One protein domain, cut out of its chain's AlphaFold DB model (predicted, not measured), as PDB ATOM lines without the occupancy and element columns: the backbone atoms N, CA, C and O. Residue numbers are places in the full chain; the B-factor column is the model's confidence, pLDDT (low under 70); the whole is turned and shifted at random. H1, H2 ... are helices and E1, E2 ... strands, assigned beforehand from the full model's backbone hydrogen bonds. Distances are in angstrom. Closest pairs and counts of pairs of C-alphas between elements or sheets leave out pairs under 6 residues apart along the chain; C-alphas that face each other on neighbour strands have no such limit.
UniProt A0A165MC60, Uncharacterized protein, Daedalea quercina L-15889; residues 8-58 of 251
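AT A GLANCE: This is residues 8 to 58 of the 251 residues of an uncharacterized protein of Daedalea quercina L-15889 (UniProt A0A165MC60). This is a long, narrow ribbon of two chain stretches, E1 running on into E2 and then folding back as E3 and E4, with the helix H1 at the end of the ribbon away from the E2-E3 turn, so that ribbon and helix make an open V. Residues 41 to 46 and 48 to 58 of H1 stick out free, and so do residues 19 to 24 round the turn. The printed part has 51 residues, with four named strands and then one named helix, E1 E2 E3 E4 H1, in two antiparallel sheets, E1 - E4 and E2 - E3; the class is mixed, helices and strands. It is extended, with a radius of gyration of the C-alphas of 18.5 A, and flat, spanning 53 by 30 by 12 A.

IN THESE COORDINATES: Find C-alpha 15 at (105.012, 144.419, 151.708), where E2, residues 15 to 20, begins its 16.3 A. E3, residues 23 to 28, covers 16.6 A. E1 is residues 8 to 12, 13.1 A, and begins at C-alpha 8, (116.709, 130.456, 165.868). E4 is residues 32 to 37, 16.2 A. H1, residues 41 to 58, runs 25.2 A to C-alpha 58 at (111.566, 157.478, 178.004).

HOW THE PARTS SIT: Look first at the hairpin of E2 and E3, antiparallel at 165 degrees, where N 18 and O 25 are 2.8 A apart, within hydrogen-bond range. E1 runs on into E2 across a break of 2 residues, at 16 degrees. E1 and E4 are antiparallel at 155 degrees, with N 10 and O 34 at 2.9 A. H1 is apart from E1, E2 and E3; every O i to N i+4 pair in it is within hydrogen-bond range.

THE WHOLE: The two C-alphas farthest apart, those of Ser 22 and His 42, are 54.4 A apart. The printed part has no cut, its four links are tight, and no printed residue is under 70 in pLDDT.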
ATOM      1  N   VAL A   8     117.621 130.509 167.017       84.75
ATOM      2  CA  VAL A   8     116.709 130.456 165.868       84.75
ATOM      3  C   VAL A   8     116.752 131.801 165.150       84.75
ATOM      4  O   VAL A   8     116.600 132.857 165.770       84.75
ATOM      5  N   ARG A   9     116.993 131.763 163.836       89.38
ATOM      6  CA  ARG A   9     117.048 132.943 162.964       89.38
ATOM      7  C   ARG A   9     115.741 133.031 162.183       89.38
ATOM      8  O   ARG A   9     115.345 132.063 161.538       89.38
ATOM      9  N   PHE A  10     115.081 134.180 162.250       92.19
ATOM     10  CA  PHE A  10     113.851 134.469 161.520       92.19
ATOM     11  C   PHE A  10     114.112 135.561 160.488       92.19
ATOM     12  O   PHE A  10     114.900 136.471 160.728       92.19
ATOM     13  N   PHE A  11     113.412 135.512 159.359       93.94
ATOM     14  CA  PHE A  11     113.442 136.567 158.349       93.94
ATOM     15  C   PHE A  11     112.036 137.132 158.193       93.94
ATOM     16  O   PHE A  11     111.107 136.401 157.854       93.94
ATOM     17  N   ILE A  12     111.871 138.429 158.449       95.00
ATOM     18  CA  ILE A  12     110.597 139.119 158.244       95.00
ATOM     19  C   ILE A  12     110.596 139.745 156.857       95.00
ATOM     20  O   ILE A  12     111.433 140.592 156.555       95.00
ATOM     21  N   ARG A  13     109.621 139.351 156.034       96.31
ATOM     22  CA  ARG A  13     109.324 139.982 154.743       96.31
ATOM     23  C   ARG A  13     108.062 140.815 154.906       96.31
ATOM     24  O   ARG A  13     107.050 140.301 155.375       96.31
ATOM     25  N   ALA A  14     108.131 142.091 154.548       95.88
ATOM     26  CA  ALA A  14     107.009 143.013 154.661       95.88
ATOM     27  C   ALA A  14     106.731 143.653 153.300       95.88
ATOM     28  O   ALA A  14     107.652 144.080 152.615       95.88
ATOM     29  N   SER A  15     105.459 143.736 152.922       96.06
ATOM     30  CA  SER A  15     105.012 144.419 151.708       96.06
ATOM     31  C   SER A  15     103.958 145.453 152.074       96.06
ATOM     32  O   SER A  15     102.976 145.126 152.745       96.06
ATOM     33  N   ILE A  16     104.141 146.690 151.628       97.06
ATOM     34  CA  ILE A  16     103.187 147.777 151.816       97.06
ATOM     35  C   ILE A  16     102.403 147.929 150.522       97.06
ATOM     36  O   ILE A  16     102.975 148.227 149.480       97.06
ATOM     37  N   ARG A  17     101.084 147.756 150.589       96.88
ATOM     38  CA  ARG A  17     100.200 148.009 149.453       96.88
ATOM     39  C   ARG A  17      99.428 149.300 149.675       96.88
ATOM     40  O   ARG A  17      98.699 149.422 150.656       96.88
ATOM     41  N   VAL A  18      99.571 150.241 148.749       97.25
ATOM     42  CA  VAL A  18      98.849 151.515 148.740       97.25
ATOM     43  C   VAL A  18      97.816 151.461 147.624       97.25
ATOM     44  O   VAL A  18      98.162 151.255 146.466       97.25
ATOM     45  N   VAL A  19      96.536 151.622 147.956       97.19
ATOM     46  CA  VAL A  19      95.446 151.644 146.969       97.19
ATOM     47  C   VAL A  19      94.892 153.059 146.884       97.19
ATOM     48  O   VAL A  19      94.496 153.632 147.896       97.19
ATOM     49  N   GLY A  20      94.869 153.616 145.675       95.94
ATOM     50  CA  GLY A  20      94.342 154.943 145.385       95.94
ATOM     51  C   GLY A  20      93.470 154.964 144.124       95.94
ATOM     52  O   GLY A  20      93.346 153.955 143.427       95.94
ATOM     53  N   PRO A  21      92.870 156.120 143.795       95.06
ATOM     54  CA  PRO A  21      92.005 156.263 142.621       95.06
ATOM     55  C   PRO A  21      92.750 156.037 141.296       95.06
ATOM     56  O   PRO A  21      92.137 155.654 140.307       95.06
ATOM     57  N   SER A  22      94.071 156.229 141.285       95.62
ATOM     58  CA  SER A  22      94.930 156.012 140.115       95.62
ATOM     59  C   SER A  22      95.421 154.564 139.968       95.62
ATOM     60  O   SER A  22      96.166 154.276 139.034       95.62
ATOM     61  N   GLY A  23      95.052 153.663 140.887       96.62
ATOM     62  CA  GLY A  23      95.492 152.268 140.905       96.62
ATOM     63  C   GLY A  23      96.044 151.823 142.260       96.62
ATOM     64  O   GLY A  23      95.919 152.522 143.267       96.62
ATOM     65  N   SER A  24      96.656 150.638 142.296       97.62
ATOM     66  CA  SER A  24      97.331 150.121 143.492       97.62
ATOM     67  C   SER A  24      98.828 149.980 143.265       97.62
ATOM     68  O   SER A  24      99.222 149.336 142.296       97.62
ATOM     69  N   ASP A  25      99.625 150.508 144.188       97.62
ATOM     70  CA  ASP A  25     101.076 150.347 144.243       97.62
ATOM     71  C   ASP A  25     101.458 149.365 145.365       97.62
ATOM     72  O   ASP A  25     100.776 149.289 146.394       97.62
ATOM     73  N   VAL A  26     102.515 148.582 145.158       97.81
ATOM     74  CA  VAL A  26     103.019 147.594 146.121       97.81
ATOM     75  C   VAL A  26     104.518 147.800 146.290       97.81
ATOM     76  O   VAL A  26     105.294 147.569 145.369       97.81
ATOM     77  N   LEU A  27     104.921 148.194 147.494       96.94
ATOM     78  CA  LEU A  27     106.311 148.332 147.898       96.94
ATOM     79  C   LEU A  27     106.719 147.118 148.737       96.94
ATOM     80  O   LEU A  27     106.318 146.988 149.895       96.94
ATOM     81  N   GLU A  28     107.521 146.229 148.161       97.50
ATOM     82  CA  GLU A  28     108.157 145.141 148.903       97.50
ATOM     83  C   GLU A  28     109.404 145.662 149.624       97.50
ATOM     84  O   GLU A  28     110.296 146.245 149.012       97.50
ATOM     85  N   LEU A  29     109.450 145.482 150.943       96.56
ATOM     86  CA  LEU A  29     110.588 145.863 151.768       96.56
ATOM     87  C   LEU A  29     111.614 144.731 151.813       96.56
ATOM     88  O   LEU A  29     111.268 143.548 151.732       96.56
ATOM     89  N   GLU A  30     112.880 145.100 152.007       96.88
ATOM     90  CA  GLU A  30     113.952 144.121 152.144       96.88
ATOM     91  C   GLU A  30     113.706 143.188 153.342       96.88
ATOM     92  O   GLU A  30     113.321 143.653 154.424       96.88
ATOM     93  N   PRO A  31     113.928 141.869 153.175       96.62
ATOM     94  CA  PRO A  31     113.826 140.922 154.272       96.62
ATOM     95  C   PRO A  31     114.748 141.323 155.427       96.62
ATOM     96  O   PRO A  31     115.966 141.383 155.267       96.62
ATOM     97  N   ARG A  32     114.175 141.562 156.609       94.50
ATOM     98  CA  ARG A  32     114.946 141.909 157.807       94.50
ATOM     99  C   ARG A  32     115.098 140.690 158.699       94.50
ATOM    100  O   ARG A  32     114.110 140.085 159.115       94.50
ATOM    101  N   GLU A  33     116.342 140.341 159.003       93.31
ATOM    102  CA  GLU A  33     116.644 139.246 159.914       93.31
ATOM    103  C   GLU A  33     116.370 139.643 161.372       93.31
ATOM    104  O   GLU A  33     116.733 140.735 161.819       93.31
ATOM    105  N   ILE A  34     115.745 138.733 162.116       91.00
ATOM    106  CA  ILE A  34     115.574 138.807 163.564       91.00
ATOM    107  C   ILE A  34     116.132 137.524 164.178       91.00
ATOM    108  O   ILE A  34     115.643 136.426 163.917       91.00
ATOM    109  N   ALA A  35     117.149 137.666 165.024       84.06
ATOM    110  CA  ALA A  35     117.698 136.566 165.804       84.06
ATOM    111  C   ALA A  35     116.993 136.493 167.163       84.06
ATOM    112  O   ALA A  35     117.009 137.460 167.929       84.06
ATOM    113  N   VAL A  36     116.393 135.344 167.476       79.50
ATOM    114  CA  VAL A  36     115.846 135.070 168.809       79.50
ATOM    115  C   VAL A  36     116.777 134.075 169.489       79.50
ATOM    116  O   VAL A  36     116.834 132.897 169.132       79.50
ATOM    117  N   ALA A  37     117.546 134.563 170.461       77.75
ATOM    118  CA  ALA A  37     118.385 133.725 171.305       77.75
ATOM    119  C   ALA A  37     117.577 133.233 172.510       77.75
ATOM    120  O   ALA A  37     116.853 134.010 173.137       77.75
ATOM    121  N   ALA A  38     117.714 131.953 172.863       74.12
ATOM    122  CA  ALA A  38     117.169 131.452 174.117       74.12
ATOM    123  C   ALA A  38     117.897 132.139 175.289       74.12
ATOM    124  O   ALA A  38     119.070 131.876 175.557       74.12
ATOM    125  N   THR A  39     117.215 133.052 175.974       80.12
ATOM    126  CA  THR A  39     117.743 133.733 177.163       80.12
ATOM    127  C   THR A  39     117.522 132.879 178.405       80.12
ATOM    128  O   THR A  39     116.461 132.263 178.541       80.12
ATOM    129  N   SER A  40     118.471 132.874 179.343       83.38
ATOM    130  CA  SER A  40     118.219 132.292 180.669       83.38
ATOM    131  C   SER A  40     117.124 133.068 181.396       83.38
ATOM    132  O   SER A  40     116.853 134.231 181.096       83.38
ATOM    133  N   GLU A  41     116.508 132.451 182.406       79.69
ATOM    134  CA  GLU A  41     115.532 133.147 183.249       79.69
ATOM    135  C   GLU A  41     116.144 134.379 183.940       79.69
ATOM    136  O   GLU A  41     115.479 135.404 184.087       79.69
ATOM    137  N   HIS A  42     117.429 134.318 184.297       87.06
ATOM    138  CA  HIS A  42     118.156 135.451 184.864       87.06
ATOM    139  C   HIS A  42     118.315 136.603 183.857       87.06
ATOM    140  O   HIS A  42     117.942 137.735 184.163       87.06
ATOM    141  N   GLU A  43     118.773 136.313 182.633       87.19
ATOM    142  CA  GLU A  43     118.849 137.301 181.544       87.19
ATOM    143  C   GLU A  43     117.473 137.900 181.229       87.19
ATOM    144  O   GLU A  43     117.357 139.107 181.026       87.19
ATOM    145  N   ARG A  44     116.408 137.087 181.258       87.62
ATOM    146  CA  ARG A  44     115.030 137.559 181.076       87.62
ATOM    147  C   ARG A  44     114.621 138.550 182.166       87.62
ATOM    148  O   ARG A  44     114.005 139.565 181.849       87.62
ATOM    149  N   ARG A  45     114.944 138.279 183.436       92.38
ATOM    150  CA  ARG A  45     114.654 139.205 184.547       92.38
ATOM    151  C   ARG A  45     115.418 140.518 184.390       92.38
ATOM    152  O   ARG A  45     114.808 141.572 184.532       92.38
ATOM    153  N   LEU A  46     116.701 140.460 184.025       95.00
ATOM    154  CA  LEU A  46     117.504 141.658 183.748       95.00
ATOM    155  C   LEU A  46     116.950 142.459 182.565       95.00
ATOM    156  O   LEU A  46     116.830 143.678 182.655       95.00
ATOM    157  N   ALA A  47     116.556 141.790 181.481       88.31
ATOM    158  CA  ALA A  47     115.965 142.444 180.318       88.31
ATOM    159  C   ALA A  47     114.628 143.126 180.655       88.31
ATOM    160  O   ALA A  47     114.398 144.255 180.231       88.31
ATOM    161  N   LEU A  48     113.766 142.477 181.449       92.19
ATOM    162  CA  LEU A  48     112.504 143.069 181.908       92.19
ATOM    163  C   LEU A  48     112.729 144.263 182.842       92.19
ATOM    164  O   LEU A  48     112.056 145.278 182.678       92.19
ATOM    165  N   ALA A  49     113.680 144.166 183.775       96.00
ATOM    166  CA  ALA A  49     114.049 145.274 184.654       96.00
ATOM    167  C   ALA A  49     114.576 146.470 183.845       96.00
ATOM    168  O   ALA A  49     114.087 147.586 184.004       96.00
ATOM    169  N   LYS A  50     115.483 146.220 182.891       95.62
ATOM    170  CA  LYS A  50     116.035 147.251 182.003       95.62
ATOM    171  C   LYS A  50     114.971 147.876 181.098       95.62
ATOM    172  O   LYS A  50     115.003 149.074 180.847       95.62
ATOM    173  N   TYR A  51     114.013 147.088 180.607       91.88
ATOM    174  CA  TYR A  51     112.898 147.611 179.817       91.88
ATOM    175  C   TYR A  51     111.954 148.482 180.655       91.88
ATOM    176  O   TYR A  51     111.488 149.511 180.169       91.88
ATOM    177  N   ALA A  52     111.679 148.095 181.905       93.56
ATOM    178  CA  ALA A  52     110.900 148.914 182.829       93.56
ATOM    179  C   ALA A  52     111.603 150.254 183.092       93.56
ATOM    180  O   ALA A  52     110.988 151.300 182.900       93.56
ATOM    181  N   GLU A  53     112.904 150.223 183.388       92.06
ATOM    182  CA  GLU A  53     113.730 151.421 183.565       92.06
ATOM    183  C   GLU A  53     113.750 152.292 182.300       92.06
ATOM    184  O   GLU A  53     113.518 153.493 182.371       92.06
ATOM    185  N   GLN A  54     113.947 151.707 181.114       91.38
ATOM    186  CA  GLN A  54     113.948 152.459 179.856       91.38
ATOM    187  C   GLN A  54     112.576 153.065 179.549       91.38
ATOM    188  O   GLN A  54     112.494 154.177 179.031       91.38
ATOM    189  N   ARG A  55     111.488 152.357 179.863       87.25
ATOM    190  CA  ARG A  55     110.124 152.876 179.725       87.25
ATOM    191  C   ARG A  55     109.866 154.018 180.706       87.25
ATOM    192  O   ARG A  55     109.202 154.980 180.326       87.25
ATOM    193  N   GLU A  56     110.381 153.937 181.927       85.69
ATOM    194  CA  GLU A  56     110.314 155.026 182.905       85.69
ATOM    195  C   GLU A  56     111.201 156.208 182.505       85.69
ATOM    196  O   GLU A  56     110.764 157.348 182.615       85.69
ATOM    197  N   ALA A  57     112.382 155.973 181.933       84.81
ATOM    198  CA  ALA A  57     113.270 157.021 181.434       84.81
ATOM    199  C   ALA A  57     112.694 157.721 180.189       84.81
ATOM    200  O   ALA A  57     112.635 158.949 180.119       84.81
ATOM    201  N   ALA A  58     112.191 156.951 179.218       80.81
ATOM    202  CA  ALA A  58     111.566 157.478 178.004       80.81
ATOM    203  C   ALA A  58     110.175 158.085 178.274       80.81
ATOM    204  O   ALA A  58     109.760 159.026 177.598       80.81
TER     205      ALA A  58